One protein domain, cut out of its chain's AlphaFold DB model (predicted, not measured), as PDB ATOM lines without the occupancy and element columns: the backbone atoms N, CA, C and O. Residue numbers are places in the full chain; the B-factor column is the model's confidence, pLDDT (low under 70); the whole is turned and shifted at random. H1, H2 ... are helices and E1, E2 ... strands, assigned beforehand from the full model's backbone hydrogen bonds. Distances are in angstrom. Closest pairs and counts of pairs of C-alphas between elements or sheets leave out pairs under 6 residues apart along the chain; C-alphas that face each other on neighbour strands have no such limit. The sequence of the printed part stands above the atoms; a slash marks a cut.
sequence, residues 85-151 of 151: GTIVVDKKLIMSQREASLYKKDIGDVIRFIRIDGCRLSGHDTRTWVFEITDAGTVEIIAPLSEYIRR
ATOM      1  N   GLY A  85     197.643  78.476 157.547       92.31
ATOM      2  CA  GLY A  85     196.823  78.964 158.646       92.31
ATOM      3  C   GLY A  85     195.814  80.014 158.197       92.31
ATOM      4  O   GLY A  85     196.007  80.676 157.177       92.31
ATOM      5  N   THR A  86     194.740  80.147 158.970       91.81
ATOM      6  CA  THR A  86     193.591  80.998 158.659       91.81
ATOM      7  C   THR A  86     193.214  81.815 159.887       91.81
ATOM      8  O   THR A  86     192.932  81.259 160.949       91.81
ATOM      9  N   ILE A  87     193.176  83.136 159.722       92.56
ATOM     10  CA  ILE A  87     192.679  84.081 160.723       92.56
ATOM     11  C   ILE A  87     191.338  84.600 160.219       92.56
ATOM     12  O   ILE A  87     191.245  85.104 159.101       92.56
ATOM     13  N   VAL A  88     190.302  84.465 161.041       90.88
ATOM     14  CA  VAL A  88     188.960  84.963 160.743       90.88
ATOM     15  C   VAL A  88     188.712  86.198 161.586       90.88
ATOM     16  O   VAL A  88     188.833  86.155 162.810       90.88
ATOM     17  N   VAL A  89     188.353  87.286 160.911       92.44
ATOM     18  CA  VAL A  89     187.949  88.549 161.522       92.44
ATOM     19  C   VAL A  89     186.497  88.799 161.149       92.44
ATOM     20  O   VAL A  89     186.143  88.743 159.973       92.44
ATOM     21  N   ASP A  90     185.665  89.069 162.148       90.88
ATOM     22  CA  ASP A  90     184.235  89.306 161.974       90.88
ATOM     23  C   ASP A  90     183.780  90.533 162.774       90.88
ATOM     24  O   ASP A  90     184.457  90.984 163.704       90.88
ATOM     25  N   LYS A  91     182.627  91.089 162.409       92.31
ATOM     26  CA  LYS A  91     182.002  92.202 163.124       92.31
ATOM     27  C   LYS A  91     180.507  91.977 163.264       92.31
ATOM     28  O   LYS A  91     179.848  91.505 162.341       92.31
ATOM     29  N   LYS A  92     179.956  92.410 164.392       91.50
ATOM     30  CA  LYS A  92     178.521  92.368 164.651       91.50
ATOM     31  C   LYS A  92     178.022  93.740 165.084       91.50
ATOM     32  O   LYS A  92     178.576  94.338 166.002       91.50
ATOM     33  N   LEU A  93     176.978  94.215 164.407       93.50
ATOM     34  CA  LEU A  93     176.228  95.404 164.803       93.50
ATOM     35  C   LEU A  93     175.239  95.017 165.907       93.50
ATOM     36  O   LEU A  93     174.491  94.049 165.749       93.50
ATOM     37  N   ILE A  94     175.249  95.751 167.015       94.44
ATOM     38  CA  ILE A  94     174.352  95.530 168.150       94.44
ATOM     39  C   ILE A  94     173.005  96.185 167.848       94.44
ATOM     40  O   ILE A  94     172.918  97.406 167.746       94.44
ATOM     41  N   MET A  95     171.949  95.380 167.701       93.62
ATOM     42  CA  MET A  95     170.629  95.864 167.256       93.62
ATOM     43  C   MET A  95     169.510  95.613 168.267       93.62
ATOM     44  O   MET A  95     168.398  96.110 168.093       93.62
ATOM     45  N   SER A  96     169.770  94.842 169.324       94.75
ATOM     46  CA  SER A  96     168.768  94.505 170.335       94.75
ATOM     47  C   SER A  96     169.262  94.772 171.752       94.75
ATOM     48  O   SER A  96     170.448  94.650 172.049       94.75
ATOM     49  N   GLN A  97     168.326  95.047 172.663       92.69
ATOM     50  CA  GLN A  97     168.631  95.245 174.086       92.69
ATOM     51  C   GLN A  97     169.304  94.021 174.726       92.69
ATOM     52  O   GLN A  97     170.173  94.148 175.584       92.69
ATOM     53  N   ARG A  98     168.946  92.812 174.274       92.62
ATOM     54  CA  ARG A  98     169.581  91.574 174.738       92.62
ATOM     55  C   ARG A  98     171.055  91.515 174.345       92.62
ATOM     56  O   ARG A  98     171.879  91.096 175.148       92.62
ATOM     57  N   GLU A  99     171.382  91.906 173.116       92.56
ATOM     58  CA  GLU A  99     172.769  91.961 172.648       92.56
ATOM     59  C   GLU A  99     173.546  93.070 173.345       92.56
ATOM     60  O   GLU A  99     174.674  92.827 173.760       92.56
ATOM     61  N   ALA A 100     172.931  94.237 173.526       93.19
ATOM     62  CA  ALA A 100     173.537  95.347 174.248       93.19
ATOM     63  C   ALA A 100     173.939  94.931 175.670       93.19
ATOM     64  O   ALA A 100     175.087  95.100 176.078       93.19
ATOM     65  N   SER A 101     173.032  94.257 176.386       92.19
ATOM     66  CA  SER A 101     173.312  93.710 177.714       92.19
ATOM     67  C   SER A 101     174.378  92.603 177.690       92.19
ATOM     68  O   SER A 101     175.271  92.605 178.533       92.19
ATOM     69  N   LEU A 102     174.328  91.685 176.717       92.38
ATOM     70  CA  LEU A 102     175.279  90.570 176.614       92.38
ATOM     71  C   LEU A 102     176.710  91.042 176.316       92.38
ATOM     72  O   LEU A 102     177.668  90.518 176.881       92.38
ATOM     73  N   TYR A 103     176.854  92.002 175.402       93.69
ATOM     74  CA  TYR A 103     178.147  92.499 174.933       93.69
ATOM     75  C   TYR A 103     178.607  93.771 175.650       93.69
ATOM     76  O   TYR A 103     179.718  94.233 175.385       93.69
ATOM     77  N   LYS A 104     177.792  94.322 176.560       92.19
ATOM     78  CA  LYS A 104     178.066  95.570 177.296       92.19
ATOM     79  C   LYS A 104     178.465  96.703 176.357       92.19
ATOM     80  O   LYS A 104     179.480  97.372 176.539       92.19
ATOM     81  N   LYS A 105     177.684  96.829 175.295       93.06
ATOM     82  CA  LYS A 105     177.822  97.828 174.241       93.06
ATOM     83  C   LYS A 105     176.446  98.420 173.993       93.06
ATOM     84  O   LYS A 105     175.444  97.749 174.243       93.06
ATOM     85  N   ASP A 106     176.395  99.644 173.502       94.38
ATOM     86  CA  ASP A 106     175.123 100.302 173.246       94.38
ATOM     87  C   ASP A 106     174.487  99.795 171.947       94.38
ATOM     88  O   ASP A 106     175.131  99.201 171.077       94.38
ATOM     89  N   ILE A 107     173.178 100.007 171.804       95.00
ATOM     90  CA  ILE A 107     172.508  99.752 170.527       95.00
ATOM     91  C   ILE A 107     173.100 100.700 169.479       95.00
ATOM     92  O   ILE A 107     173.125 101.912 169.677       95.00
ATOM     93  N   GLY A 108     173.539 100.140 168.353       93.88
ATOM     94  CA  GLY A 108     174.257 100.855 167.298       93.88
ATOM     95  C   GLY A 108     175.774 100.653 167.328       93.88
ATOM     96  O   GLY A 108     176.426 100.906 166.315       93.88
ATOM     97  N   ASP A 109     176.333 100.126 168.420       94.62
ATOM     98  CA  ASP A 109     177.759  99.818 168.489       94.62
ATOM     99  C   ASP A 109     178.137  98.607 167.633       94.62
ATOM    100  O   ASP A 109     177.330  97.726 167.316       94.62
ATOM    101  N   VAL A 110     179.426  98.535 167.290       93.62
ATOM    102  CA  VAL A 110     180.021  97.398 166.586       93.62
ATOM    103  C   VAL A 110     181.002  96.683 167.501       93.62
ATOM    104  O   VAL A 110     182.038  97.239 167.869       93.62
ATOM    105  N   ILE A 111     180.726  95.411 167.783       95.00
ATOM    106  CA  ILE A 111     181.699  94.505 168.393       95.00
ATOM    107  C   ILE A 111     182.461  93.753 167.299       95.00
ATOM    108  O   ILE A 111     181.890  93.378 166.271       95.00
ATOM    109  N   ARG A 112     183.766  93.556 167.500       95.50
ATOM    110  CA  ARG A 112     184.640  92.866 166.548       95.50
ATOM    111  C   ARG A 112     185.238  91.619 167.179       95.50
ATOM    112  O   ARG A 112     185.573  91.604 168.363       95.50
ATOM    113  N   PHE A 113     185.365  90.585 166.362       95.81
ATOM    114  CA  PHE A 113     185.817  89.267 166.769       95.81
ATOM    115  C   PHE A 113     186.986  88.809 165.914       95.81
ATOM    116  O   PHE A 113     186.989  89.010 164.701       95.81
ATOM    117  N   ILE A 114     187.949  88.146 166.539       95.12
ATOM    118  CA  ILE A 114     189.073  87.506 165.865       95.12
ATOM    119  C   ILE A 114     189.235  86.081 166.383       95.12
ATOM    120  O   ILE A 114     189.113  85.826 167.582       95.12
ATOM    121  N   ARG A 115     189.493  85.136 165.481       93.25
ATOM    122  CA  ARG A 115     189.859  83.760 165.835       93.25
ATOM    123  C   ARG A 115     190.860  83.190 164.846       93.25
ATOM    124  O   ARG A 115     190.879  83.578 163.678       93.25
ATOM    125  N   ILE A 116     191.654  82.231 165.304       92.62
ATOM    126  CA  ILE A 116     192.458  81.383 164.426       92.62
ATOM    127  C   ILE A 116     191.623  80.133 164.152       92.62
ATOM    128  O   ILE A 116     191.364  79.346 165.056       92.62
ATOM    129  N   ASP A 117     191.155  79.994 162.915       86.62
ATOM    130  CA  ASP A 117     190.258  78.902 162.504       86.62
ATOM    131  C   ASP A 117     191.040  77.611 162.205       86.62
ATOM    132  O   ASP A 117     190.542  76.501 162.360       86.62
ATOM    133  N   GLY A 118     192.309  77.758 161.819       86.94
ATOM    134  CA  GLY A 118     193.240  76.647 161.696       86.94
ATOM    135  C   GLY A 118     194.679  77.122 161.555       86.94
ATOM    136  O   GLY A 118     194.944  78.182 160.992       86.94
ATOM    137  N   CYS A 119     195.620  76.321 162.046       90.81
ATOM    138  CA  CYS A 119     197.056  76.514 161.869       90.81
ATOM    139  C   CYS A 119     197.734  75.145 161.831       90.81
ATOM    140  O   CYS A 119     197.590  74.346 162.755       90.81
ATOM    141  N   ARG A 120     198.469  74.866 160.753       90.75
ATOM    142  CA  ARG A 120     199.239  73.626 160.568       90.75
ATOM    143  C   ARG A 120     200.663  73.722 161.111       90.75
ATOM    144  O   ARG A 120     201.350  72.710 161.183       90.75
ATOM    145  N   LEU A 121     201.117  74.930 161.445       90.06
ATOM    146  CA  LEU A 121     202.507  75.207 161.814       90.06
ATOM    147  C   LEU A 121     202.750  75.070 163.322       90.06
ATOM    148  O   LEU A 121     203.862  74.759 163.735       90.06
ATOM    149  N   SER A 122     201.733  75.333 164.145       92.44
ATOM    150  CA  SER A 122     201.833  75.309 165.607       92.44
ATOM    151  C   SER A 122     200.462  75.149 166.271       92.44
ATOM    152  O   SER A 122     199.416  75.346 165.643       92.44
ATOM    153  N   GLY A 123     200.473  74.793 167.561       93.50
ATOM    154  CA  GLY A 123     199.285  74.896 168.407       93.50
ATOM    155  C   GLY A 123     198.821  76.351 168.500       93.50
ATOM    156  O   GLY A 123     199.642  77.260 168.571       93.50
ATOM    157  N   HIS A 124     197.508  76.568 168.478       92.94
ATOM    158  CA  HIS A 124     196.902  77.898 168.481       92.94
ATOM    159  C   HIS A 124     195.658  77.926 169.368       92.94
ATOM    160  O   HIS A 124     195.052  76.888 169.635       92.94
ATOM    161  N   ASP A 125     195.278  79.124 169.813       93.12
ATOM    162  CA  ASP A 125     194.022  79.336 170.527       93.12
ATOM    163  C   ASP A 125     192.857  79.370 169.530       93.12
ATOM    164  O   ASP A 125     192.837  80.186 168.606       93.12
ATOM    165  N   THR A 126     191.900  78.466 169.716       89.44
ATOM    166  CA  THR A 126     190.704  78.333 168.874       89.44
ATOM    167  C   THR A 126     189.529  79.165 169.383       89.44
ATOM    168  O   THR A 126     188.494  79.251 168.716       89.44
ATOM    169  N   ARG A 127     189.648  79.779 170.569       94.25
ATOM    170  CA  ARG A 127     188.597  80.634 171.130       94.25
ATOM    171  C   ARG A 127     188.410  81.876 170.266       94.25
ATOM    172  O   ARG A 127     189.353  82.417 169.697       94.25
ATOM    173  N   THR A 128     187.179  82.371 170.223       95.00
ATOM    174  CA  THR A 128     186.881  83.687 169.655       95.00
ATOM    175  C   THR A 128     187.269  84.764 170.654       95.00
ATOM    176  O   THR A 128     186.803  84.744 171.793       95.00
ATOM    177  N   TRP A 129     188.083  85.718 170.222       97.31
ATOM    178  CA  TRP A 129     188.513  86.864 171.012       97.31
ATOM    179  C   TRP A 129     187.798  88.133 170.566       97.31
ATOM    180  O   TRP A 129     187.546  88.329 169.379       97.31
ATOM    181  N   VAL A 130     187.481  88.995 171.528       96.81
ATOM    182  CA  VAL A 130     187.017  90.358 171.270       96.81
ATOM    183  C   VAL A 130     188.238  91.250 171.106       96.81
ATOM    184  O   VAL A 130     189.181  91.162 171.896       96.81
ATOM    185  N   PHE A 131     188.216  92.101 170.087       96.56
ATOM    186  CA  PHE A 131     189.262  93.089 169.863       96.56
ATOM    187  C   PHE A 131     188.668  94.456 169.534       96.56
ATOM    188  O   PHE A 131     187.537  94.559 169.048       96.56
ATOM    189  N   GLU A 132     189.456  95.498 169.756       95.38
ATOM    190  CA  GLU A 132     189.131  96.867 169.372       95.38
ATOM    191  C   GLU A 132     190.191  97.420 168.417       95.38
ATOM    192  O   GLU A 132     191.317  96.924 168.342       95.38
ATOM    193  N   ILE A 133     189.798  98.412 167.622       95.12
ATOM    194  CA  ILE A 133     190.724  99.166 166.779       95.12
ATOM    195  C   ILE A 133     190.896 100.509 167.466       95.12
ATOM    196  O   ILE A 133     189.938 101.270 167.569       95.12
ATOM    197  N   THR A 134     192.103 100.757 167.954       94.19
ATOM    198  CA  THR A 134     192.496 102.025 168.575       94.19
ATOM    199  C   THR A 134     192.400 103.180 167.576       94.19
ATOM    200  O   THR A 134     192.471 102.965 166.364       94.19
ATOM    201  N   ASP A 135     192.357 104.419 168.065       92.88
ATOM    202  CA  ASP A 135     192.359 105.617 167.207       92.88
ATOM    203  C   ASP A 135     193.610 105.718 166.316       92.88
ATOM    204  O   ASP A 135     193.576 106.305 165.236       92.88
ATOM    205  N   ALA A 136     194.716 105.087 166.729       94.38
ATOM    206  CA  ALA A 136     195.941 104.974 165.939       94.38
ATOM    207  C   ALA A 136     195.851 103.937 164.799       94.38
ATOM    208  O   ALA A 136     196.800 103.778 164.032       94.38
ATOM    209  N   GLY A 137     194.745 103.194 164.697       90.62
ATOM    210  CA  GLY A 137     194.546 102.128 163.713       90.62
ATOM    211  C   GLY A 137     195.177 100.784 164.096       90.62
ATOM    212  O   GLY A 137     195.194  99.867 163.277       90.62
ATOM    213  N   THR A 138     195.689 100.638 165.323       92.00
ATOM    214  CA  THR A 138     196.229  99.360 165.823       92.00
ATOM    215  C   THR A 138     195.144  98.490 166.451       92.00
ATOM    216  O   THR A 138     194.145  99.008 166.953       92.00
ATOM    217  N   VAL A 139     195.339  97.170 166.403       93.69
ATOM    218  CA  VAL A 139     194.425  96.174 166.979       93.69
ATOM    219  C   VAL A 139     194.818  95.882 168.424       93.69
ATOM    220  O   VAL A 139     195.952  95.480 168.682       93.69
ATOM    221  N   GLU A 140     193.861  96.011 169.338       95.62
ATOM    222  CA  GLU A 140     194.008  95.650 170.747       95.62
ATOM    223  C   GLU A 140     193.146  94.424 171.073       95.62
ATOM    224  O   GLU A 140     191.925  94.439 170.903       95.62
ATOM    225  N   ILE A 141     193.782  93.337 171.521       95.94
ATOM    226  CA  ILE A 141     193.106  92.087 171.894       95.94
ATOM    227  C   ILE A 141     192.645  92.180 173.353       95.94
ATOM    228  O   ILE A 141     193.472  92.251 174.256       95.94
ATOM    229  N   ILE A 142     191.332  92.139 173.589       95.75
ATOM    230  CA  ILE A 142     190.744  92.447 174.901       95.75
ATOM    231  C   ILE A 142     190.628  91.205 175.789       95.75
ATOM    232  O   ILE A 142     191.164  91.156 176.897       95.75
ATOM    233  N   ALA A 143     189.859  90.210 175.342       96.25
ATOM    234  CA  ALA A 143     189.593  88.985 176.094       96.25
ATOM    235  C   ALA A 143     188.934  87.922 175.199       96.25
ATOM    236  O   ALA A 143     188.285  88.274 174.205       96.25
ATOM    237  N   PRO A 144     189.005  86.631 175.572       96.75
ATOM    238  CA  PRO A 144     188.135  85.616 174.996       96.75
ATOM    239  C   PRO A 144     186.672  86.015 175.195       96.75
ATOM    240  O   PRO A 144     186.290  86.495 176.265       96.75
ATOM    241  N   LEU A 145     185.823  85.774 174.196       95.06
ATOM    242  CA  LEU A 145     184.410  86.153 174.222       95.06
ATOM    243  C   LEU A 145     183.691  85.625 175.473       95.06
ATOM    244  O   LEU A 145     182.919  86.349 176.095       95.06
ATOM    245  N   SER A 146     183.993  84.391 175.882       93.88
ATOM    246  CA  SER A 146     183.432  83.762 177.083       93.88
ATOM    247  C   SER A 146     183.756  84.503 178.381       93.88
ATOM    248  O   SER A 146     182.980  84.441 179.330       93.88
ATOM    249  N   GLU A 147     184.907  85.169 178.441       95.19
ATOM    250  CA  GLU A 147     185.327  85.969 179.592       95.19
ATOM    251  C   GLU A 147     184.782  87.392 179.482       95.19
ATOM    252  O   GLU A 147     184.281  87.937 180.462       95.19
ATOM    253  N   TYR A 148     184.801  87.970 178.280       94.12
ATOM    254  CA  TYR A 148     184.301  89.315 178.003       94.12
ATOM    255  C   TYR A 148     182.835  89.497 178.439       94.12
ATOM    256  O   TYR A 148     182.506  90.449 179.152       94.12
ATOM    257  N   ILE A 149     181.966  88.537 178.101       92.69
ATOM    258  CA  ILE A 149     180.541  88.572 178.475       92.69
ATOM    259  C   ILE A 149     180.295  88.382 179.982       92.69
ATOM    260  O   ILE A 149     179.223  88.729 180.463       92.69
ATOM    261  N   ARG A 150     181.265  87.836 180.733       90.62
ATOM    262  CA  ARG A 150     181.146  87.552 182.179       90.62
ATOM    263  C   ARG A 150     181.646  88.666 183.094       90.62
ATOM    264  O   ARG A 150     181.362  88.604 184.284       90.62
ATOM    265  N   ARG A 151     182.446  89.600 182.570       81.25
ATOM    266  CA  ARG A 151     182.927  90.772 183.330       81.25
ATOM    267  C   ARG A 151     181.771  91.681 183.788       81.25
ATOM    268  O   ARG A 151     182.068  92.822 184.160       81.25
TER     269      ARG A 151
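What this domain is: This is residues 85 to 151 of the 151 residues of the protein "KaiC domain-containing protein" of Thermoplasmatales archaeon (UniProt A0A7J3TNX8). What shape comes first? A long two-stranded ribbon, E1 with E2, is joined along part of E2 to a shorter hairpin, E3 with E4, which is turned across it, and together they make one strongly twisted sheet. H1 sits at one end of the long ribbon, between E1 and E2 along the chain, and the small H2 follows E4 at one end of the short hairpin. What is it made of? The printed part has 67 residues, with two named helices and four named strands in the order E1, H1, E2, E3, E4, H2, and its class is mixed, helices and strands. The sheet's order is E1, E2, E3, E4, all antiparallel. How spread out is it? The whole is only just loose, close to compact, with a radius of gyration of the C-alphas of 13.1 A and spans of 41 by 27 by 19 A.

How they stand to each other: How do the first two strands stand? E1, residues 85 to 93, and E2, residues 110 to 119, are antiparallel neighbours with 163 degrees between their directions. N 86 and O 118, 2.8 A apart, and N 92 and O 111, 2.9 A, are within hydrogen-bond range. What follows E2? E2, E3, residues 129 to 133, and E4, residues 139 to 144, form a meander, each strand the antiparallel neighbour of the one before. In the hairpin E2 and E3 the directions differ by 124 degrees and N 129 and O 114 are 2.8 A apart; in the hairpin E3 and E4 they differ by 155 degrees and N 132 and O 140 are 2.9 A apart. The edge strands E1 and E4 are apart. Where are the helices? H1, residues 97 to 103, only grazes the sheet, with its residues 99 to 103. H2, residues 145 to 148, is on the sheet but over none of its strands; its closest C-alphas to E3 are those of Leu 145 and Trp 129, 5.3 A apart. H1 and H2 are close but not clearly touching, the closest C-alphas being those of Tyr 103 and Tyr 148, 7.6 A. What of their backbones? In H1 every O i to N i+4 pair is within hydrogen-bond range, while H2 is too short for such a pair and has its one O i to N i+3 pair within range.

Where its parts are: Where does the first strand run? E1 starts at C-alpha 85, (196.823, 78.964, 158.646), and is 27.1 A long. How long are the next parts? H1 measures 9.9 A and E2 27.4 A. Where do the last parts lie? E3 measures 13.2 A and E4 14.7 A, and H2, 4.9 A, ends at C-alpha 148, (184.301, 89.315, 178.003).

The domain as a whole: How large is it? The two C-alphas farthest apart, those of Gln 97 and Leu 121, are 41.2 A apart. Are there cuts or long links? The printed part has no cut, and none of its links is long. How sure is the model? The mean pLDDT of the printed part is 93.2, and no printed residue is under 70.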